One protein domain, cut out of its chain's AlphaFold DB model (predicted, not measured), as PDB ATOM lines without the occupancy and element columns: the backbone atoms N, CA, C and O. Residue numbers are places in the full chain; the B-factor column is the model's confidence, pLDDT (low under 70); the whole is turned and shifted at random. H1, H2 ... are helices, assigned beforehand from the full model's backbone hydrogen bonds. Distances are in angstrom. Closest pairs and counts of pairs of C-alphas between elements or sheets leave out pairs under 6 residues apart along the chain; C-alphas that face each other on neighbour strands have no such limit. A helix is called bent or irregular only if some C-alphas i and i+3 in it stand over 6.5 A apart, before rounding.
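What this domain is: This is residues 201 to 301 and 311 to 424 of the 449 residues of an uncharacterized protein of Fusarium euwallaceae (UniProt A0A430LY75). A long, slender up-and-down bundle of four helices, H1, H2, H4 and H7, has a small head at one end, where H5 and H6 pack on the last turns of H4. H2 and H4 make most of the length, H4 reaches well past H1 and H7 at the end away from the head, and there the short H3 leads into residues 292 to 301, which stick out. The printed part has 215 residues with seven named helices, H1 to H7 in order along the chain, and no named strand; the class is all helix. The whole is loose, with a radius of gyration of the C-alphas of 23.8 A, and elongated, spanning 80 by 41 by 30 A.

Where its parts are: H1, residues 204 to 233, begins with C-alpha 204 at (-1.610, -6.207, -3.043) and is 40.5 A long; it is irregular, with C-alphas 224 and 227 7.1 A apart, and has a kink of 38 degrees near residue 227. H2, residues 240 to 281, is 59.9 A long, with a kink of 25 degrees near residue 260. H3 is residues 285 to 295. H4, residues 311 to 360, is the longest, 70.0 A from C-alpha 311 at (7.660, 29.064, -1.222). H5 is residues 366 to 369 and H6 residues 372 to 380. H7, residues 395 to 422, runs 41.0 A to C-alpha 422 at (-2.196, 3.689, 4.259).

How they stand to each other: H4 is the hub, touching H2, H5, H6 and H7. H4 and H7 run opposite ways at a shallow tilt of 28 degrees, closest at the C-alphas of Ala 352 and Ala 398, 4.2 A. H2 and H4 run opposite ways at 19 degrees, also shallow, closest at the C-alphas of Phe 243 and Phe 357, 5.7 A. H1 and H2 form a helical hairpin at 36 degrees, only just a steep tilt; their closest C-alphas, Ser 211 and Tyr 260, are 4.7 A apart. H1 touches H7 with residues 222 to 233 alone, closest at the C-alphas of Ser 233 and Leu 399, 7.0 A. H2 and H7 are near each other, while H1 and H4 are apart. H6 touches residues 351 to 358 of H4 alone at a steep tilt of 58 degrees, closest at the C-alphas of Gly 354 and Leu 378, 6.3 A. H5 touches H4 closest at the C-alphas of Asn 359 and Phe 366, 6.5 A. H3 touches no helix. Every O i to N i+4 pair is within hydrogen-bond range in H2, H6 and H7; the counts are 21 of 26 in H1, 6 of 7 in H3 and 45 of 46 in H4, and H5 is too short for such a pair.

The domain as a whole: The two C-alphas farthest apart, Ala 301 and Gly 363, are 81.9 A apart. Residues 302 to 310 are not printed, and C-alphas 301 and 311 are 16.0 A apart across the cut. The link from H6 to H7, residues 381 to 394, is long. The mean pLDDT of the printed part is 72.6; 56 residues are under 70, among them residues 278 to 301 and 311 to 328.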
ATOM      1  N   PRO A 201      -1.318  -0.793  -5.335       71.38
ATOM      2  CA  PRO A 201      -0.399  -1.532  -6.194       71.38
ATOM      3  C   PRO A 201      -0.985  -2.881  -6.626       71.38
ATOM      4  O   PRO A 201      -1.660  -3.562  -5.851       71.38
ATOM      5  N   GLU A 202      -0.700  -3.276  -7.866       75.69
ATOM      6  CA  GLU A 202      -1.163  -4.543  -8.434       75.69
ATOM      7  C   GLU A 202      -0.742  -5.733  -7.556       75.69
ATOM      8  O   GLU A 202       0.383  -5.796  -7.050       75.69
ATOM      9  N   GLY A 203      -1.653  -6.683  -7.338       69.62
ATOM     10  CA  GLY A 203      -1.364  -7.873  -6.547       69.62
ATOM     11  C   GLY A 203      -1.439  -7.685  -5.026       69.62
ATOM     12  O   GLY A 203      -1.308  -8.678  -4.313       69.62
ATOM     13  N   VAL A 204      -1.557  -6.457  -4.501       72.31
ATOM     14  CA  VAL A 204      -1.610  -6.207  -3.043       72.31
ATOM     15  C   VAL A 204      -2.956  -6.625  -2.465       72.31
ATOM     16  O   VAL A 204      -3.008  -7.178  -1.371       72.31
ATOM     17  N   VAL A 205      -4.045  -6.401  -3.201       71.00
ATOM     18  CA  VAL A 205      -5.403  -6.740  -2.758       71.00
ATOM     19  C   VAL A 205      -5.589  -8.254  -2.689       71.00
ATOM     20  O   VAL A 205      -6.116  -8.753  -1.695       71.00
ATOM     21  N   GLU A 206      -5.136  -9.008  -3.698       69.94
ATOM     22  CA  GLU A 206      -5.221 -10.471  -3.661       69.94
ATOM     23  C   GLU A 206      -4.420 -11.058  -2.494       69.94
ATOM     24  O   GLU A 206      -4.925 -11.929  -1.781       69.94
ATOM     25  N   ASP A 207      -3.200 -10.563  -2.264       70.44
ATOM     26  CA  ASP A 207      -2.365 -11.043  -1.161       70.44
ATOM     27  C   ASP A 207      -2.912 -10.626   0.205       70.44
ATOM     28  O   ASP A 207      -2.833 -11.413   1.147       70.44
ATOM     29  N   TRP A 208      -3.517  -9.437   0.314       77.06
ATOM     30  CA  TRP A 208      -4.200  -8.980   1.526       77.06
ATOM     31  C   TRP A 208      -5.386  -9.876   1.882       77.06
ATOM     32  O   TRP A 208      -5.547 -10.286   3.027       77.06
ATOM     33  N   ASN A 209      -6.204 -10.246   0.899       69.81
ATOM     34  CA  ASN A 209      -7.334 -11.144   1.139       69.81
ATOM     35  C   ASN A 209      -6.867 -12.564   1.487       69.81
ATOM     36  O   ASN A 209      -7.450 -13.224   2.346       69.81
ATOM     37  N   ARG A 210      -5.786 -13.034   0.852       66.94
ATOM     38  CA  ARG A 210      -5.174 -14.325   1.186       66.94
ATOM     39  C   ARG A 210      -4.582 -14.319   2.596       66.94
ATOM     40  O   ARG A 210      -4.714 -15.318   3.302       66.94
ATOM     41  N   SER A 211      -3.950 -13.218   3.009       71.25
ATOM     42  CA  SER A 211      -3.417 -13.074   4.362       71.25
ATOM     43  C   SER A 211      -4.547 -13.022   5.393       71.25
ATOM     44  O   SER A 211      -4.442 -13.691   6.416       71.25
ATOM     45  N   LEU A 212      -5.656 -12.333   5.103       74.00
ATOM     46  CA  LEU A 212      -6.813 -12.252   5.996       74.00
ATOM     47  C   LEU A 212      -7.394 -13.635   6.309       74.00
ATOM     48  O   LEU A 212      -7.534 -13.972   7.479       74.00
ATOM     49  N   ALA A 213      -7.619 -14.464   5.285       66.12
ATOM     50  CA  ALA A 213      -8.126 -15.824   5.468       66.12
ATOM     51  C   ALA A 213      -7.208 -16.686   6.359       66.12
ATOM     52  O   ALA A 213      -7.687 -17.474   7.165       66.12
ATOM     53  N   ALA A 214      -5.884 -16.517   6.255       65.00
ATOM     54  CA  ALA A 214      -4.935 -17.202   7.138       65.00
ATOM     55  C   ALA A 214      -4.911 -16.607   8.562       65.00
ATOM     56  O   ALA A 214      -4.619 -17.300   9.535       65.00
ATOM     57  N   PHE A 215      -5.214 -15.317   8.710       75.00
ATOM     58  CA  PHE A 215      -5.249 -14.647  10.008       75.00
ATOM     59  C   PHE A 215      -6.540 -14.924  10.796       75.00
ATOM     60  O   PHE A 215      -6.528 -14.826  12.023       75.00
ATOM     61  N   GLU A 216      -7.634 -15.305  10.132       73.25
ATOM     62  CA  GLU A 216      -8.915 -15.639  10.775       73.25
ATOM     63  C   GLU A 216      -8.773 -16.735  11.839       73.25
ATOM     64  O   GLU A 216      -9.323 -16.602  12.932       73.25
ATOM     65  N   ASP A 217      -7.983 -17.781  11.583       67.12
ATOM     66  CA  ASP A 217      -7.754 -18.853  12.560       67.12
ATOM     67  C   ASP A 217      -6.946 -18.373  13.774       67.12
ATOM     68  O   ASP A 217      -7.213 -18.773  14.910       67.12
ATOM     69  N   VAL A 218      -6.004 -17.450  13.563       73.44
ATOM     70  CA  VAL A 218      -5.239 -16.802  14.640       73.44
ATOM     71  C   VAL A 218      -6.155 -15.917  15.487       73.44
ATOM     72  O   VAL A 218      -6.088 -15.951  16.717       73.44
ATOM     73  N   GLN A 219      -7.048 -15.162  14.846       78.69
ATOM     74  CA  GLN A 219      -8.051 -14.342  15.518       78.69
ATOM     75  C   GLN A 219      -9.067 -15.201  16.279       78.69
ATOM     76  O   GLN A 219      -9.407 -14.876  17.420       78.69
ATOM     77  N   ARG A 220      -9.535 -16.309  15.694       73.88
ATOM     78  CA  ARG A 220     -10.448 -17.259  16.344       73.88
ATOM     79  C   ARG A 220      -9.796 -17.867  17.579       73.88
ATOM     80  O   ARG A 220     -10.393 -17.819  18.653       73.88
ATOM     81  N   PHE A 221      -8.561 -18.352  17.457       77.94
ATOM     82  CA  PHE A 221      -7.799 -18.874  18.589       77.94
ATOM     83  C   PHE A 221      -7.575 -17.802  19.663       77.94
ATOM     84  O   PHE A 221      -7.845 -18.043  20.840       77.94
ATOM     85  N   SER A 222      -7.171 -16.591  19.261       81.44
ATOM     86  CA  SER A 222      -7.047 -15.455  20.171       81.44
ATOM     87  C   SER A 222      -8.369 -15.211  20.894       81.44
ATOM     88  O   SER A 222      -8.375 -15.130  22.110       81.44
ATOM     89  N   LYS A 223      -9.532 -15.171  20.246       78.88
ATOM     90  CA  LYS A 223     -10.813 -15.007  20.963       78.88
ATOM     91  C   LYS A 223     -11.097 -16.183  21.913       78.88
ATOM     92  O   LYS A 223     -11.448 -15.951  23.070       78.88
ATOM     93  N   HIS A 224     -10.868 -17.415  21.462       76.38
ATOM     94  CA  HIS A 224     -11.181 -18.637  22.206       76.38
ATOM     95  C   HIS A 224     -10.345 -18.825  23.478       76.38
ATOM     96  O   HIS A 224     -10.887 -19.195  24.511       76.38
ATOM     97  N   ILE A 225      -9.047 -18.509  23.460       79.38
ATOM     98  CA  ILE A 225      -8.169 -18.738  24.621       79.38
ATOM     99  C   ILE A 225      -8.386 -17.733  25.771       79.38
ATOM    100  O   ILE A 225      -7.746 -17.822  26.817       79.38
ATOM    101  N   LYS A 226      -9.266 -16.731  25.611       80.69
ATOM    102  CA  LYS A 226      -9.436 -15.633  26.590       80.69
ATOM    103  C   LYS A 226      -9.961 -16.121  27.928       80.69
ATOM    104  O   LYS A 226      -9.291 -15.867  28.923       80.69
ATOM    105  N   PRO A 227     -11.071 -16.875  27.953       76.62
ATOM    106  CA  PRO A 227     -11.625 -17.369  29.203       76.62
ATOM    107  C   PRO A 227     -10.637 -18.297  29.919       76.62
ATOM    108  O   PRO A 227     -10.436 -18.169  31.119       76.62
ATOM    109  N   CYS A 228      -9.927 -19.148  29.165       74.50
ATOM    110  CA  CYS A 228      -8.891 -20.034  29.700       74.50
ATOM    111  C   CYS A 228      -7.772 -19.246  30.408       74.50
ATOM    112  O   CYS A 228      -7.381 -19.578  31.524       74.50
ATOM    113  N   PHE A 229      -7.290 -18.157  29.803       77.06
ATOM    114  CA  PHE A 229      -6.296 -17.284  30.432       77.06
ATOM    115  C   PHE A 229      -6.822 -16.577  31.690       77.06
ATOM    116  O   PHE A 229      -6.099 -16.484  32.687       77.06
ATOM    117  N   ASP A 230      -8.054 -16.069  31.643       77.19
ATOM    118  CA  ASP A 230      -8.672 -15.362  32.766       77.19
ATOM    119  C   ASP A 230      -8.859 -16.309  33.964       77.19
ATOM    120  O   ASP A 230      -8.561 -15.946  35.106       77.19
ATOM    121  N   ASP A 231      -9.246 -17.558  33.700       78.69
ATOM    122  CA  ASP A 231      -9.374 -18.598  34.717       78.69
ATOM    123  C   ASP A 231      -8.012 -19.013  35.295       78.69
ATOM    124  O   ASP A 231      -7.866 -19.066  36.519       78.69
ATOM    125  N   LEU A 232      -6.981 -19.201  34.462       77.25
ATOM    126  CA  LEU A 232      -5.616 -19.493  34.930       77.25
ATOM    127  C   LEU A 232      -5.038 -18.365  35.789       77.25
ATOM    128  O   LEU A 232      -4.411 -18.618  36.817       77.25
ATOM    129  N   SER A 233      -5.266 -17.115  35.384       73.62
ATOM    130  CA  SER A 233      -4.817 -15.931  36.126       73.62
ATOM    131  C   SER A 233      -5.555 -15.778  37.457       73.62
ATOM    132  O   SER A 233      -4.968 -15.324  38.439       73.62
ATOM    133  N   GLY A 234      -6.820 -16.200  37.506       74.38
ATOM    134  CA  GLY A 234      -7.626 -16.280  38.721       74.38
ATOM    135  C   GLY A 234      -7.330 -17.495  39.605       74.38
ATOM    136  O   GLY A 234      -8.074 -17.718  40.556       74.38
ATOM    137  N   GLN A 235      -6.292 -18.286  39.294       70.62
ATOM    138  CA  GLN A 235      -5.965 -19.554  39.962       70.62
ATOM    139  C   GLN A 235      -7.128 -20.558  39.978       70.62
ATOM    140  O   GLN A 235      -7.223 -21.410  40.864       70.62
ATOM    141  N   LYS A 236      -8.033 -20.466  39.002       74.00
ATOM    142  CA  LYS A 236      -9.113 -21.430  38.841       74.00
ATOM    143  C   LYS A 236      -8.605 -22.668  38.118       74.00
ATOM    144  O   LYS A 236      -7.628 -22.639  37.372       74.00
ATOM    145  N   TYR A 237      -9.307 -23.767  38.350       69.00
ATOM    146  CA  TYR A 237      -9.054 -25.017  37.657       69.00
ATOM    147  C   TYR A 237      -9.438 -24.893  36.177       69.00
ATOM    148  O   TYR A 237     -10.576 -24.545  35.866       69.00
ATOM    149  N   VAL A 238      -8.502 -25.225  35.289       70.50
ATOM    150  CA  VAL A 238      -8.758 -25.447  33.863       70.50
ATOM    151  C   VAL A 238      -8.637 -26.938  33.595       70.50
ATOM    152  O   VAL A 238      -7.692 -27.591  34.041       70.50
ATOM    153  N   SER A 239      -9.609 -27.491  32.884       66.75
ATOM    154  CA  SER A 239      -9.648 -28.919  32.610       66.75
ATOM    155  C   SER A 239      -8.569 -29.364  31.623       66.75
ATOM    156  O   SER A 239      -8.160 -28.627  30.720       66.75
ATOM    157  N   GLY A 240      -8.148 -30.626  31.743       65.44
ATOM    158  CA  GLY A 240      -7.208 -31.235  30.798       65.44
ATOM    159  C   GLY A 240      -7.719 -31.236  29.354       65.44
ATOM    160  O   GLY A 240      -6.941 -30.983  28.435       65.44
ATOM    161  N   GLY A 241      -9.029 -31.421  29.150       62.19
ATOM    162  CA  GLY A 241      -9.657 -31.341  27.828       62.19
ATOM    163  C   GLY A 241      -9.578 -29.945  27.209       62.19
ATOM    164  O   GLY A 241      -9.226 -29.811  26.033       62.19
ATOM    165  N   THR A 242      -9.814 -28.896  28.003       69.31
ATOM    166  CA  THR A 242      -9.658 -27.504  27.551       69.31
ATOM    167  C   THR A 242      -8.204 -27.203  27.187       69.31
ATOM    168  O   THR A 242      -7.938 -26.586  26.155       69.31
ATOM    169  N   PHE A 243      -7.233 -27.667  27.976       72.56
ATOM    170  CA  PHE A 243      -5.817 -27.509  27.635       72.56
ATOM    171  C   PHE A 243      -5.429 -28.219  26.339       72.56
ATOM    172  O   PHE A 243      -4.768 -27.616  25.495       72.56
ATOM    173  N   TYR A 244      -5.837 -29.477  26.170       68.56
ATOM    174  CA  TYR A 244      -5.511 -30.248  24.973       68.56
ATOM    175  C   TYR A 244      -6.120 -29.616  23.715       68.56
ATOM    176  O   TYR A 244      -5.441 -29.471  22.701       68.56
ATOM    177  N   THR A 245      -7.366 -29.145  23.809       70.69
ATOM    178  CA  THR A 245      -8.037 -28.415  22.723       70.69
ATOM    179  C   THR A 245      -7.284 -27.129  22.375       70.69
ATOM    180  O   THR A 245      -6.990 -26.881  21.207       70.69
ATOM    181  N   ASN A 246      -6.887 -26.339  23.378       77.81
ATOM    182  CA  ASN A 246      -6.090 -25.129  23.161       77.81
ATOM    183  C   ASN A 246      -4.710 -25.437  22.552       77.81
ATOM    184  O   ASN A 246      -4.235 -24.674  21.713       77.81
ATOM    185  N   LEU A 247      -4.076 -26.556  22.924       79.25
ATOM    186  CA  LEU A 247      -2.817 -27.025  22.334       79.25
ATOM    187  C   LEU A 247      -2.968 -27.438  20.864       79.25
ATOM    188  O   LEU A 247      -2.087 -27.156  20.048       79.25
ATOM    189  N   ALA A 248      -4.084 -28.070  20.502       71.56
ATOM    190  CA  ALA A 248      -4.393 -28.379  19.112       71.56
ATOM    191  C   ALA A 248      -4.655 -27.094  18.304       71.56
ATOM    192  O   ALA A 248      -4.057 -26.886  17.246       71.56
ATOM    193  N   GLN A 249      -5.478 -26.183  18.828       72.81
ATOM    194  CA  GLN A 249      -5.830 -24.935  18.148       72.81
ATOM    195  C   GLN A 249      -4.641 -23.984  17.980       72.81
ATOM    196  O   GLN A 249      -4.464 -23.425  16.898       72.81
ATOM    197  N   ILE A 250      -3.781 -23.820  18.996       81.31
ATOM    198  CA  ILE A 250      -2.602 -22.946  18.871       81.31
ATOM    199  C   ILE A 250      -1.639 -23.453  17.797       81.31
ATOM    200  O   ILE A 250      -0.972 -22.668  17.129       81.31
ATOM    201  N   ARG A 251      -1.586 -24.769  17.585       76.44
ATOM    202  CA  ARG A 251      -0.774 -25.369  16.531       76.44
ATOM    203  C   ARG A 251      -1.327 -25.051  15.143       76.44
ATOM    204  O   ARG A 251      -0.547 -24.719  14.248       76.44
ATOM    205  N   VAL A 252      -2.648 -25.119  14.971       71.50
ATOM    206  CA  VAL A 252      -3.312 -24.665  13.739       71.50
ATOM    207  C   VAL A 252      -3.010 -23.183  13.517       71.50
ATOM    208  O   VAL A 252      -2.525 -22.821  12.448       71.50
ATOM    209  N   ALA A 253      -3.167 -22.351  14.551       74.38
ATOM    210  CA  ALA A 253      -2.861 -20.924  14.493       74.38
ATOM    211  C   ALA A 253      -1.401 -20.655  14.099       74.38
ATOM    212  O   ALA A 253      -1.153 -19.800  13.260       74.38
ATOM    213  N   ILE A 254      -0.433 -21.408  14.626       76.75
ATOM    214  CA  ILE A 254       0.980 -21.325  14.226       76.75
ATOM    215  C   ILE A 254       1.164 -21.639  12.740       76.75
ATOM    216  O   ILE A 254       1.851 -20.899  12.036       76.75
ATOM    217  N   SER A 255       0.564 -22.729  12.259       72.31
ATOM    218  CA  SER A 255       0.677 -23.132  10.854       72.31
ATOM    219  C   SER A 255       0.095 -22.063   9.928       72.31
ATOM    220  O   SER A 255       0.723 -21.687   8.936       72.31
ATOM    221  N   GLN A 256      -1.079 -21.534  10.273       71.31
ATOM    222  CA  GLN A 256      -1.731 -20.478   9.501       71.31
ATOM    223  C   GLN A 256      -0.986 -19.150   9.609       71.31
ATOM    224  O   GLN A 256      -0.850 -18.431   8.619       71.31
ATOM    225  N   PHE A 257      -0.391 -18.854  10.765       75.69
ATOM    226  CA  PHE A 257       0.425 -17.663  10.931       75.69
ATOM    227  C   PHE A 257       1.650 -17.684  10.008       75.69
ATOM    228  O   PHE A 257       1.968 -16.664   9.407       75.69
ATOM    229  N   SER A 258       2.276 -18.841   9.771       71.94
ATOM    230  CA  SER A 258       3.346 -18.952   8.768       71.94
ATOM    231  C   SER A 258       2.873 -18.652   7.336       71.94
ATOM    232  O   SER A 258       3.643 -18.131   6.525       71.94
ATOM    233  N   VAL A 259       1.614 -18.953   6.995       70.50
ATOM    234  CA  VAL A 259       1.012 -18.565   5.704       70.50
ATOM    235  C   VAL A 259       0.761 -17.058   5.666       70.50
ATOM    236  O   VAL A 259       1.134 -16.396   4.694       70.50
ATOM    237  N   TYR A 260       0.197 -16.509   6.744       73.81
ATOM    238  CA  TYR A 260      -0.004 -15.073   6.920       73.81
ATOM    239  C   TYR A 260       1.309 -14.291   6.787       73.81
ATOM    240  O   TYR A 260       1.341 -13.290   6.077       73.81
ATOM    241  N   GLN A 261       2.402 -14.764   7.391       74.50
ATOM    242  CA  GLN A 261       3.733 -14.159   7.299       74.50
ATOM    243  C   GLN A 261       4.227 -14.075   5.858       74.50
ATOM    244  O   GLN A 261       4.649 -13.012   5.415       74.50
ATOM    245  N   LYS A 262       4.128 -15.173   5.098       72.62
ATOM    246  CA  LYS A 262       4.540 -15.200   3.687       72.62
ATOM    247  C   LYS A 262       3.730 -14.227   2.834       72.62
ATOM    248  O   LYS A 262       4.302 -13.511   2.017       72.62
ATOM    249  N   CYS A 263       2.412 -14.183   3.032       69.50
ATOM    250  CA  CYS A 263       1.547 -13.251   2.305       69.50
ATOM    251  C   CYS A 263       1.852 -11.799   2.703       69.50
ATOM    252  O   CYS A 263       2.005 -10.943   1.840       69.50
ATOM    253  N   SER A 264       2.026 -11.540   4.002       75.00
ATOM    254  CA  SER A 264       2.372 -10.221   4.536       75.00
ATOM    255  C   SER A 264       3.722  -9.728   4.031       75.00
ATOM    256  O   SER A 264       3.838  -8.561   3.680       75.00
ATOM    257  N   GLN A 265       4.715 -10.609   3.904       75.88
ATOM    258  CA  GLN A 265       6.009 -10.274   3.313       75.88
ATOM    259  C   GLN A 265       5.862  -9.827   1.851       75.88
ATOM    260  O   GLN A 265       6.451  -8.825   1.455       75.88
ATOM    261  N   SER A 266       5.024 -10.507   1.060       73.06
ATOM    262  CA  SER A 266       4.761 -10.091  -0.323       73.06
ATOM    263  C   SER A 266       4.041  -8.740  -0.401       73.06
ATOM    264  O   SER A 266       4.396  -7.898  -1.228       73.06
ATOM    265  N   ILE A 267       3.079  -8.493   0.497       73.00
ATOM    266  CA  ILE A 267       2.402  -7.194   0.633       73.00
ATOM    267  C   ILE A 267       3.421  -6.101   0.964       73.00
ATOM    268  O   ILE A 267       3.451  -5.079   0.281       73.00
ATOM    269  N   ILE A 268       4.277  -6.329   1.966       74.88
ATOM    270  CA  ILE A 268       5.344  -5.409   2.378       74.88
ATOM    271  C   ILE A 268       6.237  -5.075   1.180       74.88
ATOM    272  O   ILE A 268       6.386  -3.904   0.845       74.88
ATOM    273  N   GLU A 269       6.755  -6.076   0.467       77.19
ATOM    274  CA  GLU A 269       7.623  -5.868  -0.700       77.19
ATOM    275  C   GLU A 269       6.949  -5.044  -1.807       77.19
ATOM    276  O   GLU A 269       7.576  -4.164  -2.402       77.19
ATOM    277  N   LYS A 270       5.670  -5.309  -2.094       81.31
ATOM    278  CA  LYS A 270       4.902  -4.574  -3.109       81.31
ATOM    279  C   LYS A 270       4.626  -3.132  -2.686       81.31
ATOM    280  O   LYS A 270       4.732  -2.226  -3.515       81.31
ATOM    281  N   LEU A 271       4.298  -2.909  -1.415       77.62
ATOM    282  CA  LEU A 271       4.081  -1.569  -0.878       77.62
ATOM    283  C   LEU A 271       5.384  -0.765  -0.875       77.62
ATOM    284  O   LEU A 271       5.391   0.345  -1.398       77.62
ATOM    285  N   VAL A 272       6.489  -1.340  -0.388       77.19
ATOM    286  CA  VAL A 272       7.829  -0.726  -0.408       77.19
ATOM    287  C   VAL A 272       8.204  -0.291  -1.823       77.19
ATOM    288  O   VAL A 272       8.464   0.891  -2.042       77.19
ATOM    289  N   LYS A 273       8.107  -1.194  -2.808       79.38
ATOM    290  CA  LYS A 273       8.377  -0.873  -4.222       79.38
ATOM    291  C   LYS A 273       7.473   0.234  -4.753       79.38
ATOM    292  O   LYS A 273       7.915   1.087  -5.520       79.38
ATOM    293  N   SER A 274       6.195   0.241  -4.368       77.75
ATOM    294  CA  SER A 274       5.283   1.311  -4.771       77.75
ATOM    295  C   SER A 274       5.659   2.654  -4.154       77.75
ATOM    296  O   SER A 274       5.480   3.674  -4.821       77.75
ATOM    297  N   TYR A 275       6.120   2.681  -2.904       72.75
ATOM    298  CA  TYR A 275       6.582   3.906  -2.263       72.75
ATOM    299  C   TYR A 275       7.873   4.399  -2.922       72.75
ATOM    300  O   TYR A 275       7.929   5.567  -3.300       72.75
ATOM    301  N   GLU A 276       8.858   3.527  -3.147       73.25
ATOM    302  CA  GLU A 276      10.107   3.852  -3.853       73.25
ATOM    303  C   GLU A 276       9.832   4.439  -5.242       73.25
ATOM    304  O   GLU A 276      10.295   5.534  -5.558       73.25
ATOM    305  N   LYS A 277       8.967   3.790  -6.031       75.38
ATOM    306  CA  LYS A 277       8.567   4.297  -7.348       75.38
ATOM    307  C   LYS A 277       7.873   5.658  -7.265       75.38
ATOM    308  O   LYS A 277       8.152   6.539  -8.071       75.38
ATOM    309  N   LYS A 278       6.991   5.873  -6.278       69.00
ATOM    310  CA  LYS A 278       6.365   7.189  -6.045       69.00
ATOM    311  C   LYS A 278       7.403   8.256  -5.679       69.00
ATOM    312  O   LYS A 278       7.231   9.404  -6.081       69.00
ATOM    313  N   ALA A 279       8.462   7.901  -4.951       63.16
ATOM    314  CA  ALA A 279       9.561   8.811  -4.639       63.16
ATOM    315  C   ALA A 279      10.380   9.165  -5.895       63.16
ATOM    316  O   ALA A 279      10.671  10.342  -6.106       63.16
ATOM    317  N   GLU A 280      10.668   8.188  -6.758       61.72
ATOM    318  CA  GLU A 280      11.391   8.372  -8.027       61.72
ATOM    319  C   GLU A 280      10.590   9.160  -9.081       61.72
ATOM    320  O   GLU A 280      11.125  10.074  -9.713       61.72
ATOM    321  N   ASP A 281       9.295   8.860  -9.240       59.81
ATOM    322  CA  ASP A 281       8.390   9.538 -10.183       59.81
ATOM    323  C   ASP A 281       8.027  10.957  -9.713       59.81
ATOM    324  O   ASP A 281       7.645  11.828 -10.510       59.81
ATOM    325  N   SER A 282       8.177  11.240  -8.414       51.72
ATOM    326  CA  SER A 282       8.038  12.589  -7.888       51.72
ATOM    327  C   SER A 282       9.222  13.457  -8.350       51.72
ATOM    328  O   SER A 282      10.301  13.530  -7.761       51.72
ATOM    329  N   ARG A 283       8.984  14.229  -9.415       44.38
ATOM    330  CA  ARG A 283       9.922  15.237  -9.932       44.38
ATOM    331  C   ARG A 283      10.322  16.398  -8.982       44.38
ATOM    332  O   ARG A 283      11.204  17.140  -9.417       44.38
ATOM    333  N   PRO A 284       9.837  16.618  -7.731       45.19
ATOM    334  CA  PRO A 284      10.411  17.672  -6.898       45.19
ATOM    335  C   PRO A 284      11.632  17.225  -6.072       45.19
ATOM    336  O   PRO A 284      12.212  18.069  -5.396       45.19
ATOM    337  N   ALA A 285      12.116  15.974  -6.148       40.81
ATOM    338  CA  ALA A 285      13.337  15.572  -5.425       40.81
ATOM    339  C   ALA A 285      14.616  16.291  -5.925       40.81
ATOM    340  O   ALA A 285      15.519  16.590  -5.138       40.81
ATOM    341  N   LYS A 286      14.675  16.670  -7.212       38.78
ATOM    342  CA  LYS A 286      15.762  17.518  -7.751       38.78
ATOM    343  C   LYS A 286      15.655  18.996  -7.349       38.78
ATOM    344  O   LYS A 286      16.657  19.699  -7.398       38.78
ATOM    345  N   VAL A 287      14.476  19.466  -6.934       41.31
ATOM    346  CA  VAL A 287      14.269  20.859  -6.491       41.31
ATOM    347  C   VAL A 287      14.418  20.975  -4.967       41.31
ATOM    348  O   VAL A 287      15.002  21.940  -4.483       41.31
ATOM    349  N   CYS A 288      14.013  19.957  -4.198       38.03
ATOM    350  CA  CYS A 288      14.195  19.930  -2.740       38.03
ATOM    351  C   CYS A 288      15.648  19.693  -2.301       38.03
ATOM    352  O   CYS A 288      16.053  20.235  -1.276       38.03
ATOM    353  N   SER A 289      16.461  18.963  -3.071       37.94
ATOM    354  CA  SER A 289      17.901  18.845  -2.780       37.94
ATOM    355  C   SER A 289      18.637  20.186  -2.933       37.94
ATOM    356  O   SER A 289      19.511  20.489  -2.124       37.94
ATOM    357  N   MET A 290      18.224  21.046  -3.877       37.88
ATOM    358  CA  MET A 290      18.699  22.437  -3.938       37.88
ATOM    359  C   MET A 290      18.089  23.321  -2.845       37.88
ATOM    360  O   MET A 290      18.795  24.169  -2.316       37.88
ATOM    361  N   ALA A 291      16.819  23.134  -2.469       41.44
ATOM    362  CA  ALA A 291      16.169  23.954  -1.439       41.44
ATOM    363  C   ALA A 291      16.708  23.690  -0.021       41.44
ATOM    364  O   ALA A 291      16.788  24.618   0.777       41.44
ATOM    365  N   ILE A 292      17.141  22.462   0.289       42.69
ATOM    366  CA  ILE A 292      17.810  22.142   1.562       42.69
ATOM    367  C   ILE A 292      19.243  22.712   1.582       42.69
ATOM    368  O   ILE A 292      19.675  23.230   2.609       42.69
ATOM    369  N   LEU A 293      19.957  22.726   0.444       37.47
ATOM    370  CA  LEU A 293      21.264  23.398   0.331       37.47
ATOM    371  C   LEU A 293      21.163  24.938   0.354       37.47
ATOM    372  O   LEU A 293      22.025  25.605   0.929       37.47
ATOM    373  N   LEU A 294      20.103  25.510  -0.225       40.25
ATOM    374  CA  LEU A 294      19.823  26.951  -0.191       40.25
ATOM    375  C   LEU A 294      19.297  27.397   1.184       40.25
ATOM    376  O   LEU A 294      19.695  28.448   1.673       40.25
ATOM    377  N   GLY A 295      18.496  26.579   1.871       36.94
ATOM    378  CA  GLY A 295      18.016  26.858   3.230       36.94
ATOM    379  C   GLY A 295      19.141  26.947   4.268       36.94
ATOM    380  O   GLY A 295      19.073  27.767   5.178       36.94
ATOM    381  N   CYS A 296      20.221  26.179   4.087       36.62
ATOM    382  CA  CYS A 296      21.409  26.268   4.941       36.62
ATOM    383  C   CYS A 296      22.337  27.451   4.601       36.62
ATOM    384  O   CYS A 296      23.169  27.813   5.429       36.62
ATOM    385  N   THR A 297      22.208  28.077   3.425       36.59
ATOM    386  CA  THR A 297      23.033  29.237   3.021       36.59
ATOM    387  C   THR A 297      22.311  30.586   3.145       36.59
ATOM    388  O   THR A 297      22.971  31.620   3.201       36.59
ATOM    389  N   TYR A 298      20.980  30.603   3.284       38.16
ATOM    390  CA  TYR A 298      20.159  31.824   3.324       38.16
ATOM    391  C   TYR A 298      19.761  32.324   4.725       38.16
ATOM    392  O   TYR A 298      18.872  33.163   4.845       38.16
ATOM    393  N   MET A 299      20.443  31.901   5.795       35.78
ATOM    394  CA  MET A 299      20.214  32.473   7.137       35.78
ATOM    395  C   MET A 299      20.740  33.918   7.325       35.78
ATOM    396  O   MET A 299      20.635  34.452   8.424       35.78
ATOM    397  N   TYR A 300      21.263  34.585   6.282       39.06
ATOM    398  CA  TYR A 300      21.909  35.905   6.414       39.06
ATOM    399  C   TYR A 300      21.567  36.963   5.341       39.06
ATOM    400  O   TYR A 300      22.352  37.887   5.137       39.06
ATOM    401  N   ALA A 301      20.402  36.916   4.683       38.56
ATOM    402  CA  ALA A 301      19.960  38.032   3.830       38.56
ATOM    403  C   ALA A 301      18.451  38.328   3.964       38.56
ATOM    404  O   ALA A 301      17.662  37.386   4.053       38.56
ATOM    405  N   LEU A 311       7.149  30.178  -2.031       33.75
ATOM    406  CA  LEU A 311       7.660  29.064  -1.222       33.75
ATOM    407  C   LEU A 311       6.558  28.409  -0.373       33.75
ATOM    408  O   LEU A 311       6.528  27.187  -0.259       33.75
ATOM    409  N   SER A 312       5.597  29.176   0.148       33.56
ATOM    410  CA  SER A 312       4.528  28.629   1.001       33.56
ATOM    411  C   SER A 312       3.597  27.634   0.280       33.56
ATOM    412  O   SER A 312       3.229  26.610   0.856       33.56
ATOM    413  N   GLY A 313       3.288  27.857  -1.004       31.31
ATOM    414  CA  GLY A 313       2.432  26.959  -1.794       31.31
ATOM    415  C   GLY A 313       3.104  25.638  -2.198       31.31
ATOM    416  O   GLY A 313       2.450  24.596  -2.239       31.31
ATOM    417  N   ALA A 314       4.419  25.652  -2.448       36.22
ATOM    418  CA  ALA A 314       5.190  24.455  -2.800       36.22
ATOM    419  C   ALA A 314       5.572  23.606  -1.571       36.22
ATOM    420  O   ALA A 314       5.684  22.382  -1.674       36.22
ATOM    421  N   ILE A 315       5.721  24.236  -0.399       37.94
ATOM    422  CA  ILE A 315       6.049  23.554   0.860       37.94
ATOM    423  C   ILE A 315       4.859  22.729   1.365       37.94
ATOM    424  O   ILE A 315       5.062  21.603   1.798       37.94
ATOM    425  N   ILE A 316       3.616  23.203   1.242       36.28
ATOM    426  CA  ILE A 316       2.455  22.455   1.759       36.28
ATOM    427  C   ILE A 316       2.232  21.155   0.963       36.28
ATOM    428  O   ILE A 316       2.110  20.086   1.554       36.28
ATOM    429  N   GLY A 317       2.279  21.197  -0.374       30.58
ATOM    430  CA  GLY A 317       2.125  19.992  -1.204       30.58
ATOM    431  C   GLY A 317       3.308  19.012  -1.126       30.58
ATOM    432  O   GLY A 317       3.112  17.800  -1.231       30.58
ATOM    433  N   GLY A 318       4.531  19.520  -0.929       33.44
ATOM    434  CA  GLY A 318       5.741  18.707  -0.762       33.44
ATOM    435  C   GLY A 318       5.854  18.064   0.623       33.44
ATOM    436  O   GLY A 318       6.155  16.878   0.716       33.44
ATOM    437  N   VAL A 319       5.552  18.804   1.694       35.84
ATOM    438  CA  VAL A 319       5.590  18.303   3.080       35.84
ATOM    439  C   VAL A 319       4.490  17.268   3.328       35.84
ATOM    440  O   VAL A 319       4.751  16.272   3.998       35.84
ATOM    441  N   ILE A 320       3.299  17.425   2.734       39.44
ATOM    442  CA  ILE A 320       2.231  16.412   2.815       39.44
ATOM    443  C   ILE A 320       2.674  15.105   2.139       39.44
ATOM    444  O   ILE A 320       2.635  14.056   2.770       39.44
ATOM    445  N   LYS A 321       3.233  15.149   0.921       45.62
ATOM    446  CA  LYS A 321       3.704  13.931   0.230       45.62
ATOM    447  C   LYS A 321       4.916  13.270   0.894       45.62
ATOM    448  O   LYS A 321       5.021  12.047   0.895       45.62
ATOM    449  N   ILE A 322       5.828  14.062   1.458       41.75
ATOM    450  CA  ILE A 322       6.995  13.556   2.193       41.75
ATOM    451  C   ILE A 322       6.557  12.927   3.526       41.75
ATOM    452  O   ILE A 322       7.030  11.846   3.869       41.75
ATOM    453  N   SER A 323       5.630  13.550   4.259       42.16
ATOM    454  CA  SER A 323       5.097  12.992   5.511       42.16
ATOM    455  C   SER A 323       4.238  11.741   5.293       42.16
ATOM    456  O   SER A 323       4.363  10.802   6.073       42.16
ATOM    457  N   GLU A 324       3.461  11.664   4.208       51.88
ATOM    458  CA  GLU A 324       2.749  10.444   3.791       51.88
ATOM    459  C   GLU A 324       3.718   9.310   3.410       51.88
ATOM    460  O   GLU A 324       3.503   8.160   3.789       51.88
ATOM    461  N   PHE A 325       4.820   9.624   2.716       54.38
ATOM    462  CA  PHE A 325       5.861   8.649   2.367       54.38
ATOM    463  C   PHE A 325       6.608   8.122   3.603       54.38
ATOM    464  O   PHE A 325       6.713   6.909   3.791       54.38
ATOM    465  N   PHE A 326       7.094   9.010   4.480       54.75
ATOM    466  CA  PHE A 326       7.795   8.609   5.707       54.75
ATOM    467  C   PHE A 326       6.859   7.942   6.727       54.75
ATOM    468  O   PHE A 326       7.289   7.031   7.434       54.75
ATOM    469  N   GLY A 327       5.588   8.354   6.786       59.50
ATOM    470  CA  GLY A 327       4.556   7.726   7.613       59.50
ATOM    471  C   GLY A 327       4.240   6.300   7.163       59.50
ATOM    472  O   GLY A 327       4.323   5.379   7.975       59.50
ATOM    473  N   GLY A 328       3.987   6.099   5.865       65.25
ATOM    474  CA  GLY A 328       3.707   4.776   5.298       65.25
ATOM    475  C   GLY A 328       4.879   3.802   5.451       65.25
ATOM    476  O   GLY A 328       4.685   2.663   5.875       65.25
ATOM    477  N   MET A 329       6.118   4.253   5.208       71.12
ATOM    478  CA  MET A 329       7.300   3.403   5.411       71.12
ATOM    479  C   MET A 329       7.539   3.038   6.878       71.12
ATOM    480  O   MET A 329       7.915   1.906   7.183       71.12
ATOM    481  N   LYS A 330       7.294   3.971   7.806       76.00
ATOM    482  CA  LYS A 330       7.369   3.682   9.241       76.00
ATOM    483  C   LYS A 330       6.362   2.600   9.640       76.00
ATOM    484  O   LYS A 330       6.743   1.664  10.336       76.00
ATOM    485  N   ASN A 331       5.118   2.704   9.171       80.12
ATOM    486  CA  ASN A 331       4.061   1.744   9.492       80.12
ATOM    487  C   ASN A 331       4.340   0.357   8.893       80.12
ATOM    488  O   ASN A 331       4.059  -0.648   9.540       80.12
ATOM    489  N   ILE A 332       4.950   0.280   7.706       79.19
ATOM    490  CA  ILE A 332       5.394  -0.988   7.098       79.19
ATOM    491  C   ILE A 332       6.503  -1.656   7.915       79.19
ATOM    492  O   ILE A 332       6.423  -2.854   8.183       79.19
ATOM    493  N   ASN A 333       7.513  -0.894   8.339       75.56
ATOM    494  CA  ASN A 333       8.589  -1.429   9.177       75.56
ATOM    495  C   ASN A 333       8.045  -1.897  10.533       75.56
ATOM    496  O   ASN A 333       8.339  -3.006  10.974       75.56
ATOM    497  N   GLU A 334       7.176  -1.095  11.157       83.25
ATOM    498  CA  GLU A 334       6.508  -1.479  12.401       83.25
ATOM    499  C   GLU A 334       5.649  -2.738  12.211       83.25
ATOM    500  O   GLU A 334       5.632  -3.611  13.075       83.25
ATOM    501  N   PHE A 335       4.978  -2.888  11.067       85.81
ATOM    502  CA  PHE A 335       4.195  -4.080  10.751       85.81
ATOM    503  C   PHE A 335       5.065  -5.334  10.661       85.81
ATOM    504  O   PHE A 335       4.729  -6.352  11.269       85.81
ATOM    505  N   GLN A 336       6.205  -5.250   9.976       82.81
ATOM    506  CA  GLN A 336       7.174  -6.342   9.902       82.81
ATOM    507  C   GLN A 336       7.684  -6.740  11.297       82.81
ATOM    508  O   GLN A 336       7.697  -7.926  11.639       82.81
ATOM    509  N   ASP A 337       8.013  -5.758  12.138       82.31
ATOM    510  CA  ASP A 337       8.450  -5.994  13.516       82.31
ATOM    511  C   ASP A 337       7.343  -6.635  14.366       82.31
ATOM    512  O   ASP A 337       7.596  -7.565  15.138       82.31
ATOM    513  N   LYS A 338       6.090  -6.174  14.246       89.19
ATOM    514  CA  LYS A 338       4.954  -6.760  14.975       89.19
ATOM    515  C   LYS A 338       4.664  -8.191  14.538       89.19
ATOM    516  O   LYS A 338       4.324  -9.008  15.391       89.19
ATOM    517  N   ILE A 339       4.851  -8.520  13.260       84.19
ATOM    518  CA  ILE A 339       4.738  -9.895  12.759       84.19
ATOM    519  C   ILE A 339       5.770 -10.806  13.435       84.19
ATOM    520  O   ILE A 339       5.401 -11.861  13.953       84.19
ATOM    521  N   ALA A 340       7.043 -10.400  13.468       81.44
ATOM    522  CA  ALA A 340       8.112 -11.186  14.088       81.44
ATOM    523  C   ALA A 340       7.905 -11.339  15.607       81.44
ATOM    524  O   ALA A 340       7.999 -12.438  16.154       81.44
ATOM    525  N   ASN A 341       7.548 -10.248  16.290       85.94
ATOM    526  CA  ASN A 341       7.261 -10.269  17.725       85.94
ATOM    527  C   ASN A 341       6.057 -11.157  18.067       85.94
ATOM    528  O   ASN A 341       6.068 -11.855  19.084       85.94
ATOM    529  N   PHE A 342       5.018 -11.149  17.230       90.44
ATOM    530  CA  PHE A 342       3.863 -12.014  17.425       90.44
ATOM    531  C   PHE A 342       4.198 -13.488  17.195       90.44
ATOM    532  O   PHE A 342       3.721 -14.319  17.962       90.44
ATOM    533  N   GLU A 343       5.054 -13.826  16.224       87.81
ATOM    534  CA  GLU A 343       5.525 -15.206  16.036       87.81
ATOM    535  C   GLU A 343       6.161 -15.754  17.317       87.81
ATOM    536  O   GLU A 343       5.786 -16.825  17.799       87.81
ATOM    537  N   ILE A 344       7.083 -14.986  17.903       87.44
ATOM    538  CA  ILE A 344       7.761 -15.345  19.153       87.44
ATOM    539  C   ILE A 344       6.734 -15.516  20.275       87.44
ATOM    540  O   ILE A 344       6.747 -16.520  20.989       87.44
ATOM    541  N   ALA A 345       5.806 -14.566  20.415       90.31
ATOM    542  CA  ALA A 345       4.789 -14.616  21.457       90.31
ATOM    543  C   ALA A 345       3.838 -15.818  21.292       90.31
ATOM    544  O   ALA A 345       3.481 -16.461  22.279       90.31
ATOM    545  N   LEU A 346       3.475 -16.168  20.056       87.38
ATOM    546  CA  LEU A 346       2.645 -17.324  19.723       87.38
ATOM    547  C   LEU A 346       3.358 -18.647  20.048       87.38
ATOM    548  O   LEU A 346       2.756 -19.543  20.641       87.38
ATOM    549  N   ARG A 347       4.656 -18.766  19.742       88.50
ATOM    550  CA  ARG A 347       5.473 -19.935  20.124       88.50
ATOM    551  C   ARG A 347       5.629 -20.057  21.638       88.50
ATOM    552  O   ARG A 347       5.450 -21.143  22.187       88.50
ATOM    553  N   ASN A 348       5.872 -18.944  22.324       89.50
ATOM    554  CA  ASN A 348       5.956 -18.918  23.784       89.50
ATOM    555  C   ASN A 348       4.619 -19.291  24.435       89.50
ATOM    556  O   ASN A 348       4.608 -19.994  25.442       89.50
ATOM    557  N   ALA A 349       3.487 -18.880  23.855       90.75
ATOM    558  CA  ALA A 349       2.166 -19.312  24.303       90.75
ATOM    559  C   ALA A 349       1.939 -20.816  24.089       90.75
ATOM    560  O   ALA A 349       1.380 -21.467  24.970       90.75
ATOM    561  N   GLN A 350       2.410 -21.392  22.977       90.88
ATOM    562  CA  GLN A 350       2.344 -22.841  22.747       90.88
ATOM    563  C   GLN A 350       3.129 -23.602  23.818       90.88
ATOM    564  O   GLN A 350       2.607 -24.543  24.417       90.88
ATOM    565  N   PHE A 351       4.357 -23.166  24.098       91.81
ATOM    566  CA  PHE A 351       5.167 -23.750  25.159       91.81
ATOM    567  C   PHE A 351       4.510 -23.583  26.541       91.81
ATOM    568  O   PHE A 351       4.401 -24.557  27.284       91.81
ATOM    569  N   ALA A 352       3.991 -22.392  26.854       91.50
ATOM    570  CA  ALA A 352       3.281 -22.098  28.101       91.50
ATOM    571  C   ALA A 352       2.065 -23.009  28.323       91.50
ATOM    572  O   ALA A 352       1.904 -23.572  29.406       91.50
ATOM    573  N   LEU A 353       1.230 -23.195  27.295       89.19
ATOM    574  CA  LEU A 353       0.110 -24.135  27.340       89.19
ATOM    575  C   LEU A 353       0.587 -25.567  27.565       89.19
ATOM    576  O   LEU A 353      -0.031 -26.293  28.335       89.19
ATOM    577  N   GLY A 354       1.695 -25.960  26.937       88.44
ATOM    578  CA  GLY A 354       2.275 -27.291  27.090       88.44
ATOM    579  C   GLY A 354       2.716 -27.578  28.513       88.44
ATOM    580  O   GLY A 354       2.337 -28.598  29.082       88.44
ATOM    581  N   ILE A 355       3.479 -26.667  29.119       91.50
ATOM    582  CA  ILE A 355       3.956 -26.860  30.492       91.50
ATOM    583  C   ILE A 355       2.812 -26.810  31.508       91.50
ATOM    584  O   ILE A 355       2.839 -27.567  32.476       91.50
ATOM    585  N   LEU A 356       1.784 -25.982  31.281       89.38
ATOM    586  CA  LEU A 356       0.585 -25.957  32.122       89.38
ATOM    587  C   LEU A 356      -0.243 -27.230  31.966       89.38
ATOM    588  O   LEU A 356      -0.661 -27.792  32.973       89.38
ATOM    589  N   PHE A 357      -0.420 -27.724  30.742       85.81
ATOM    590  CA  PHE A 357      -1.095 -28.990  30.480       85.81
ATOM    591  C   PHE A 357      -0.375 -30.154  31.159       85.81
ATOM    592  O   PHE A 357      -0.983 -30.905  31.921       85.81
ATOM    593  N   CYS A 358       0.937 -30.281  30.953       84.06
ATOM    594  CA  CYS A 358       1.710 -31.337  31.591       84.06
ATOM    595  C   CYS A 358       1.647 -31.238  33.119       84.06
ATOM    596  O   CYS A 358       1.565 -32.262  33.794       84.06
ATOM    597  N   ASN A 359       1.639 -30.026  33.674       85.50
ATOM    598  CA  ASN A 359       1.560 -29.835  35.114       85.50
ATOM    599  C   ASN A 359       0.176 -30.123  35.704       85.50
ATOM    600  O   ASN A 359       0.081 -30.876  36.672       85.50
ATOM    601  N   GLN A 360      -0.878 -29.549  35.131       80.69
ATOM    602  CA  GLN A 360      -2.228 -29.584  35.695       80.69
ATOM    603  C   GLN A 360      -3.029 -30.814  35.260       80.69
ATOM    604  O   GLN A 360      -3.779 -31.357  36.066       80.69
ATOM    605  N   ALA A 361      -2.873 -31.267  34.014       77.56
ATOM    606  CA  ALA A 361      -3.621 -32.405  33.481       77.56
ATOM    607  C   ALA A 361      -2.862 -33.729  33.629       77.56
ATOM    608  O   ALA A 361      -3.466 -34.741  33.964       77.56
ATOM    609  N   LEU A 362      -1.541 -33.728  33.410       74.62
ATOM    610  CA  LEU A 362      -0.726 -34.951  33.488       74.62
ATOM    611  C   LEU A 362      -0.042 -35.149  34.848       74.62
ATOM    612  O   LEU A 362       0.617 -36.168  35.056       74.62
ATOM    613  N   GLY A 363      -0.166 -34.181  35.762       72.00
ATOM    614  CA  GLY A 363       0.432 -34.240  37.097       72.00
ATOM    615  C   GLY A 363       1.963 -34.172  37.108       72.00
ATOM    616  O   GLY A 363       2.578 -34.565  38.095       72.00
ATOM    617  N   MET A 364       2.601 -33.703  36.028       80.50
ATOM    618  CA  MET A 364       4.058 -33.590  35.923       80.50
ATOM    619  C   MET A 364       4.561 -32.297  36.591       80.50
ATOM    620  O   MET A 364       4.292 -31.199  36.099       80.50
ATOM    621  N   PRO A 365       5.334 -32.362  37.689       81.31
ATOM    622  CA  PRO A 365       5.892 -31.166  38.311       81.31
ATOM    623  C   PRO A 365       6.818 -30.406  37.354       81.31
ATOM    624  O   PRO A 365       7.577 -31.022  36.605       81.31
ATOM    625  N   PHE A 366       6.818 -29.072  37.433       86.06
ATOM    626  CA  PHE A 366       7.677 -28.214  36.607       86.06
ATOM    627  C   PHE A 366       9.163 -28.634  36.570       86.06
ATOM    628  O   PHE A 366       9.712 -28.709  35.470       86.06
ATOM    629  N   PRO A 367       9.814 -29.013  37.693       83.81
ATOM    630  CA  PRO A 367      11.206 -29.471  37.668       83.81
ATOM    631  C   PRO A 367      11.450 -30.742  36.840       83.81
ATOM    632  O   PRO A 367      12.574 -30.988  36.404       83.81
ATOM    633  N   LEU A 368      10.422 -31.573  36.624       82.81
ATOM    634  CA  LEU A 368      10.527 -32.767  35.782       82.81
ATOM    635  C   LEU A 368      10.343 -32.452  34.293       82.81
ATOM    636  O   LEU A 368      10.807 -33.234  33.464       82.81
ATOM    637  N   LEU A 369       9.740 -31.310  33.941       86.44
ATOM    638  CA  LEU A 369       9.538 -30.921  32.541       86.44
ATOM    639  C   LEU A 369      10.852 -30.613  31.819       86.44
ATOM    640  O   LEU A 369      10.985 -30.935  30.643       86.44
ATOM    641  N   ALA A 370      11.840 -30.071  32.535       86.19
ATOM    642  CA  ALA A 370      13.174 -29.801  32.000       86.19
ATOM    643  C   ALA A 370      14.045 -31.067  31.844       86.19
ATOM    644  O   ALA A 370      15.148 -31.005  31.300       86.19
ATOM    645  N   LYS A 371      13.591 -32.225  32.345       86.12
ATOM    646  CA  LYS A 371      14.308 -33.505  32.225       86.12
ATOM    647  C   LYS A 371      13.956 -34.194  30.894       86.12
ATOM    648  O   LYS A 371      12.892 -33.917  30.341       86.12
ATOM    649  N   PRO A 372      14.767 -35.162  30.408       84.19
ATOM    650  CA  PRO A 372      14.555 -35.802  29.104       84.19
ATOM    651  C   PRO A 372      13.134 -36.331  28.860       84.19
ATOM    652  O   PRO A 372      12.615 -36.196  27.760       84.19
ATOM    653  N   LYS A 373      12.467 -36.880  29.887       78.44
ATOM    654  CA  LYS A 373      11.094 -37.392  29.752       78.44
ATOM    655  C   LYS A 373      10.044 -36.284  29.605       78.44
ATOM    656  O   LYS A 373       9.061 -36.457  28.885       78.44
ATOM    657  N   GLY A 374      10.248 -35.160  30.287       80.00
ATOM    658  CA  GLY A 374       9.412 -33.973  30.143       80.00
ATOM    659  C   GLY A 374       9.562 -33.347  28.761       80.00
ATOM    660  O   GLY A 374       8.559 -33.082  28.101       80.00
ATOM    661  N   VAL A 375      10.806 -33.237  28.289       84.62
ATOM    662  CA  VAL A 375      11.156 -32.818  26.924       84.62
ATOM    663  C   VAL A 375      10.478 -33.705  25.878       84.62
ATOM    664  O   VAL A 375       9.736 -33.184  25.057       84.62
ATOM    665  N   GLU A 376      10.616 -35.032  25.967       81.69
ATOM    666  CA  GLU A 376       9.964 -35.981  25.043       81.69
ATOM    667  C   GLU A 376       8.433 -35.809  25.022       81.69
ATOM    668  O   GLU A 376       7.796 -35.885  23.971       81.69
ATOM    669  N   THR A 377       7.829 -35.545  26.186       78.56
ATOM    670  CA  THR A 377       6.378 -35.330  26.300       78.56
ATOM    671  C   THR A 377       5.954 -34.041  25.596       78.56
ATOM    672  O   THR A 377       5.001 -34.053  24.818       78.56
ATOM    673  N   LEU A 378       6.667 -32.935  25.831       84.12
ATOM    674  CA  LEU A 378       6.404 -31.645  25.186       84.12
ATOM    675  C   LEU A 378       6.643 -31.714  23.672       84.12
ATOM    676  O   LEU A 378       5.812 -31.241  22.896       84.12
ATOM    677  N   GLU A 379       7.721 -32.368  23.242       82.75
ATOM    678  CA  GLU A 379       7.996 -32.622  21.828       82.75
ATOM    679  C   GLU A 379       6.864 -33.421  21.188       82.75
ATOM    680  O   GLU A 379       6.395 -33.037  20.122       82.75
ATOM    681  N   GLY A 380       6.350 -34.458  21.855       70.88
ATOM    682  CA  GLY A 380       5.196 -35.236  21.398       70.88
ATOM    683  C   GLY A 380       3.892 -34.427  21.277       70.88
ATOM    684  O   GLY A 380       3.052 -34.730  20.424       70.88
ATOM    685  N   LEU A 381       3.736 -33.357  22.065       75.56
ATOM    686  CA  LEU A 381       2.657 -32.367  21.919       75.56
ATOM    687  C   LEU A 381       2.908 -31.389  20.755       75.56
ATOM    688  O   LEU A 381       2.061 -30.551  20.444       75.56
ATOM    689  N   GLY A 382       4.044 -31.508  20.062       70.75
ATOM    690  CA  GLY A 382       4.432 -30.652  18.946       70.75
ATOM    691  C   GLY A 382       5.097 -29.347  19.340       70.75
ATOM    692  O   GLY A 382       5.020 -28.384  18.573       70.75
ATOM    693  N   ILE A 383       5.680 -29.294  20.532       83.50
ATOM    694  CA  ILE A 383       6.325 -28.106  21.078       83.50
ATOM    695  C   ILE A 383       7.821 -28.220  20.818       83.50
ATOM    696  O   ILE A 383       8.445 -29.212  21.187       83.50
ATOM    697  N   ASP A 384       8.398 -27.208  20.175       81.56
ATOM    698  CA  ASP A 384       9.847 -27.137  19.998       81.56
ATOM    699  C   ASP A 384      10.496 -26.615  21.285       81.56
ATOM    700  O   ASP A 384      10.230 -25.490  21.710       81.56
ATOM    701  N   VAL A 385      11.332 -27.445  21.909       85.19
ATOM    702  CA  VAL A 385      12.010 -27.134  23.174       85.19
ATOM    703  C   VAL A 385      13.520 -26.934  23.018       85.19
ATOM    704  O   VAL A 385      14.214 -26.719  24.011       85.19
ATOM    705  N   LYS A 386      14.052 -26.950  21.785       78.19
ATOM    706  CA  LYS A 386      15.505 -26.901  21.512       78.19
ATOM    707  C   LYS A 386      16.217 -25.673  22.078       78.19
ATOM    708  O   LYS A 386      17.422 -25.724  22.318       78.19
ATOM    709  N   HIS A 387      15.492 -24.575  22.268       76.12
ATOM    710  CA  HIS A 387      16.044 -23.290  22.702       76.12
ATOM    711  C   HIS A 387      15.487 -22.803  24.045       76.12
ATOM    712  O   HIS A 387      15.729 -21.658  24.419       76.12
ATOM    713  N   VAL A 388      14.770 -23.667  24.768       82.19
ATOM    714  CA  VAL A 388      14.112 -23.316  26.029       82.19
ATOM    715  C   VAL A 388      15.074 -23.475  27.206       82.19
ATOM    716  O   VAL A 388      15.760 -24.492  27.339       82.19
ATOM    717  N   LYS A 389      15.106 -22.481  28.095       83.50
ATOM    718  CA  LYS A 389      15.935 -22.476  29.309       83.50
ATOM    719  C   LYS A 389      15.203 -23.062  30.513       83.50
ATOM    720  O   LYS A 389      13.980 -23.048  30.595       83.50
ATOM    721  N   GLY A 390      15.968 -23.527  31.504       78.31
ATOM    722  CA  GLY A 390      15.432 -24.127  32.731       78.31
ATOM    723  C   GLY A 390      14.432 -23.233  33.475       78.31
ATOM    724  O   GLY A 390      13.389 -23.720  33.905       78.31
ATOM    725  N   GLU A 391      14.695 -21.924  33.580       81.94
ATOM    726  CA  GLU A 391      13.789 -20.976  34.250       81.94
ATOM    727  C   GLU A 391      12.422 -20.789  33.562       81.94
ATOM    728  O   GLU A 391      11.456 -20.343  34.194       81.94
ATOM    729  N   GLU A 392      12.320 -21.147  32.281       86.88
ATOM    730  CA  GLU A 392      11.100 -21.001  31.480       86.88
ATOM    731  C   GLU A 392      10.090 -22.117  31.783       86.88
ATOM    732  O   GLU A 392       8.886 -21.931  31.607       86.88
ATOM    733  N   TYR A 393      10.535 -23.234  32.370       88.69
ATOM    734  CA  TYR A 393       9.673 -24.292  32.902       88.69
ATOM    735  C   TYR A 393       9.058 -23.876  34.244       88.69
ATOM    736  O   TYR A 393       9.318 -24.476  35.283       88.69
ATOM    737  N   SER A 394       8.249 -22.818  34.254       88.75
ATOM    738  CA  SER A 394       7.601 -22.330  35.470       88.75
ATOM    739  C   SER A 394       6.200 -21.785  35.215       88.75
ATOM    740  O   SER A 394       5.900 -21.224  34.161       88.75
ATOM    741  N   HIS A 395       5.341 -21.878  36.233       88.44
ATOM    742  CA  HIS A 395       3.997 -21.301  36.185       88.44
ATOM    743  C   HIS A 395       4.027 -19.786  35.913       88.44
ATOM    744  O   HIS A 395       3.235 -19.264  35.131       88.44
ATOM    745  N   LYS A 396       4.994 -19.078  36.514       89.94
ATOM    746  CA  LYS A 396       5.181 -17.634  36.326       89.94
ATOM    747  C   LYS A 396       5.523 -17.284  34.876       89.94
ATOM    748  O   LYS A 396       4.984 -16.307  34.358       89.94
ATOM    749  N   PHE A 397       6.408 -18.055  34.241       91.31
ATOM    750  CA  PHE A 397       6.713 -17.886  32.822       91.31
ATOM    751  C   PHE A 397       5.461 -18.131  31.978       91.31
ATOM    752  O   PHE A 397       5.095 -17.262  31.194       91.31
ATOM    753  N   ALA A 398       4.744 -19.233  32.223       90.62
ATOM    754  CA  ALA A 398       3.555 -19.589  31.455       90.62
ATOM    755  C   ALA A 398       2.506 -18.464  31.418       90.62
ATOM    756  O   ALA A 398       2.069 -18.047  30.344       90.62
ATOM    757  N   LEU A 399       2.143 -17.916  32.584       90.31
ATOM    758  CA  LEU A 399       1.172 -16.820  32.668       90.31
ATOM    759  C   LEU A 399       1.666 -15.551  31.961       90.31
ATOM    760  O   LEU A 399       0.892 -14.868  31.286       90.31
ATOM    761  N   LYS A 400       2.960 -15.235  32.093       90.50
ATOM    762  CA  LYS A 400       3.569 -14.084  31.421       90.50
ATOM    763  C   LYS A 400       3.514 -14.244  29.898       90.50
ATOM    764  O   LYS A 400       3.083 -13.314  29.225       90.50
ATOM    765  N   SER A 401       3.873 -15.412  29.370       91.69
ATOM    766  CA  SER A 401       3.868 -15.689  27.930       91.69
ATOM    767  C   SER A 401       2.470 -15.623  27.320       91.69
ATOM    768  O   SER A 401       2.302 -15.048  26.249       91.69
ATOM    769  N   LEU A 402       1.443 -16.134  28.010       90.38
ATOM    770  CA  LEU A 402       0.053 -16.020  27.550       90.38
ATOM    771  C   LEU A 402      -0.427 -14.559  27.511       90.38
ATOM    772  O   LEU A 402      -1.117 -14.147  26.575       90.38
ATOM    773  N   LYS A 403      -0.017 -13.748  28.494       89.88
ATOM    774  CA  LYS A 403      -0.301 -12.307  28.518       89.88
ATOM    775  C   LYS A 403       0.443 -11.549  27.413       89.88
ATOM    776  O   LYS A 403      -0.109 -10.625  26.821       89.88
ATOM    777  N   GLU A 404       1.688 -11.919  27.132       90.81
ATOM    778  CA  GLU A 404       2.471 -11.335  26.039       90.81
ATOM    779  C   GLU A 404       1.886 -11.694  24.674       90.81
ATOM    780  O   GLU A 404       1.738 -10.808  23.841       90.81
ATOM    781  N   PHE A 405       1.451 -12.940  24.474       91.88
ATOM    782  CA  PHE A 405       0.724 -13.360  23.274       91.88
ATOM    783  C   PHE A 405      -0.494 -12.477  22.992       91.88
ATOM    784  O   PHE A 405      -0.651 -11.974  21.880       91.88
ATOM    785  N   ARG A 406      -1.312 -12.219  24.017       88.81
ATOM    786  CA  ARG A 406      -2.466 -11.316  23.925       88.81
ATOM    787  C   ARG A 406      -2.094  -9.920  23.466       88.81
ATOM    788  O   ARG A 406      -2.667  -9.402  22.513       88.81
ATOM    789  N   ARG A 407      -1.126  -9.326  24.153       90.50
ATOM    790  CA  ARG A 407      -0.677  -7.971  23.857       90.50
ATOM    791  C   ARG A 407      -0.101  -7.878  22.444       90.50
ATOM    792  O   ARG A 407      -0.426  -6.946  21.720       90.50
ATOM    793  N   SER A 408       0.712  -8.854  22.045       91.06
ATOM    794  CA  SER A 408       1.293  -8.906  20.704       91.06
ATOM    795  C   SER A 408       0.229  -9.098  19.620       91.06
ATOM    796  O   SER A 408       0.371  -8.512  18.552       91.06
ATOM    797  N   TYR A 409      -0.838  -9.865  19.886       90.94
ATOM    798  CA  TYR A 409      -1.982  -9.989  18.974       90.94
ATOM    799  C   TYR A 409      -2.652  -8.628  18.740       90.94
ATOM    800  O   TYR A 409      -2.810  -8.208  17.597       90.94
ATOM    801  N   GLU A 410      -3.010  -7.925  19.818       90.69
ATOM    802  CA  GLU A 410      -3.691  -6.624  19.744       90.69
ATOM    803  C   GLU A 410      -2.823  -5.556  19.068       90.69
ATOM    804  O   GLU A 410      -3.319  -4.735  18.296       90.69
ATOM    805  N   ASP A 411      -1.518  -5.557  19.346       89.56
ATOM    806  CA  ASP A 411      -0.566  -4.659  18.699       89.56
ATOM    807  C   ASP A 411      -0.444  -4.951  17.195       89.56
ATOM    808  O   ASP A 411      -0.430  -4.020  16.389       89.56
ATOM    809  N   LEU A 412      -0.374  -6.231  16.807       89.38
ATOM    810  CA  LEU A 412      -0.321  -6.636  15.403       89.38
ATOM    811  C   LEU A 412      -1.605  -6.250  14.660       89.38
ATOM    812  O   LEU A 412      -1.522  -5.723  13.555       89.38
ATOM    813  N   GLU A 413      -2.775  -6.470  15.261       88.88
ATOM    814  CA  GLU A 413      -4.075  -6.115  14.679       88.88
ATOM    815  C   GLU A 413      -4.176  -4.602  14.418       88.88
ATOM    816  O   GLU A 413      -4.511  -4.187  13.309       88.88
ATOM    817  N   LYS A 414      -3.764  -3.771  15.387       89.38
ATOM    818  CA  LYS A 414      -3.728  -2.305  15.233       89.38
ATOM    819  C   LYS A 414      -2.823  -1.857  14.089       89.38
ATOM    820  O   LYS A 414      -3.233  -1.033  13.273       89.38
ATOM    821  N   VAL A 415      -1.594  -2.372  14.024       86.81
ATOM    822  CA  VAL A 415      -0.625  -1.960  12.995       86.81
ATOM    823  C   VAL A 415      -1.027  -2.481  11.616       86.81
ATOM    824  O   VAL A 415      -0.911  -1.753  10.631       86.81
ATOM    825  N   ARG A 416      -1.592  -3.691  11.537       86.38
ATOM    826  CA  ARG A 416      -2.201  -4.215  10.308       86.38
ATOM    827  C   ARG A 416      -3.275  -3.260   9.785       86.38
ATOM    828  O   ARG A 416      -3.273  -2.922   8.605       86.38
ATOM    829  N   ASP A 417      -4.163  -2.779  10.650       85.56
ATOM    830  CA  ASP A 417      -5.229  -1.860  10.243       85.56
ATOM    831  C   ASP A 417      -4.701  -0.484   9.802       85.56
ATOM    832  O   ASP A 417      -5.304   0.147   8.931       85.56
ATOM    833  N   LEU A 418      -3.569  -0.024  10.352       83.75
ATOM    834  CA  LEU A 418      -2.871   1.174   9.868       83.75
ATOM    835  C   LEU A 418      -2.309   0.959   8.458       83.75
ATOM    836  O   LEU A 418      -2.628   1.734   7.561       83.75
ATOM    837  N   VAL A 419      -1.569  -0.133   8.231       82.06
ATOM    838  CA  VAL A 419      -1.026  -0.474   6.902       82.06
ATOM    839  C   VAL A 419      -2.140  -0.628   5.868       82.06
ATOM    840  O   VAL A 419      -2.003  -0.155   4.741       82.06
ATOM    841  N   ARG A 420      -3.278  -1.224   6.248       85.56
ATOM    842  CA  ARG A 420      -4.470  -1.320   5.393       85.56
ATOM    843  C   ARG A 420      -4.938   0.056   4.915       85.56
ATOM    844  O   ARG A 420      -5.190   0.245   3.724       85.56
ATOM    845  N   LYS A 421      -5.087   0.996   5.855       82.94
ATOM    846  CA  LYS A 421      -5.556   2.363   5.588       82.94
ATOM    847  C   LYS A 421      -4.560   3.123   4.715       82.94
ATOM    848  O   LYS A 421      -4.979   3.713   3.722       82.94
ATOM    849  N   ASP A 422      -3.268   3.036   5.023       77.19
ATOM    850  CA  ASP A 422      -2.196   3.689   4.259       77.19
ATOM    851  C   ASP A 422      -2.087   3.155   2.827       77.19
ATOM    852  O   ASP A 422      -1.861   3.912   1.882       77.19
ATOM    853  N   ALA A 423      -2.302   1.850   2.651       73.25
ATOM    854  CA  ALA A 423      -2.331   1.202   1.347       73.25
ATOM    855  C   ALA A 423      -3.600   1.527   0.535       73.25
ATOM    856  O   ALA A 423      -3.708   1.104  -0.616       73.25
ATOM    857  N   GLY A 424      -4.569   2.254   1.106       72.31
ATOM    858  CA  GLY A 424      -5.844   2.565   0.456       72.31
ATOM    859  C   GLY A 424      -6.754   1.347   0.278       72.31
ATOM    860  O   GLY A 424      -7.685   1.384  -0.531       72.31
TER     861      GLY A 424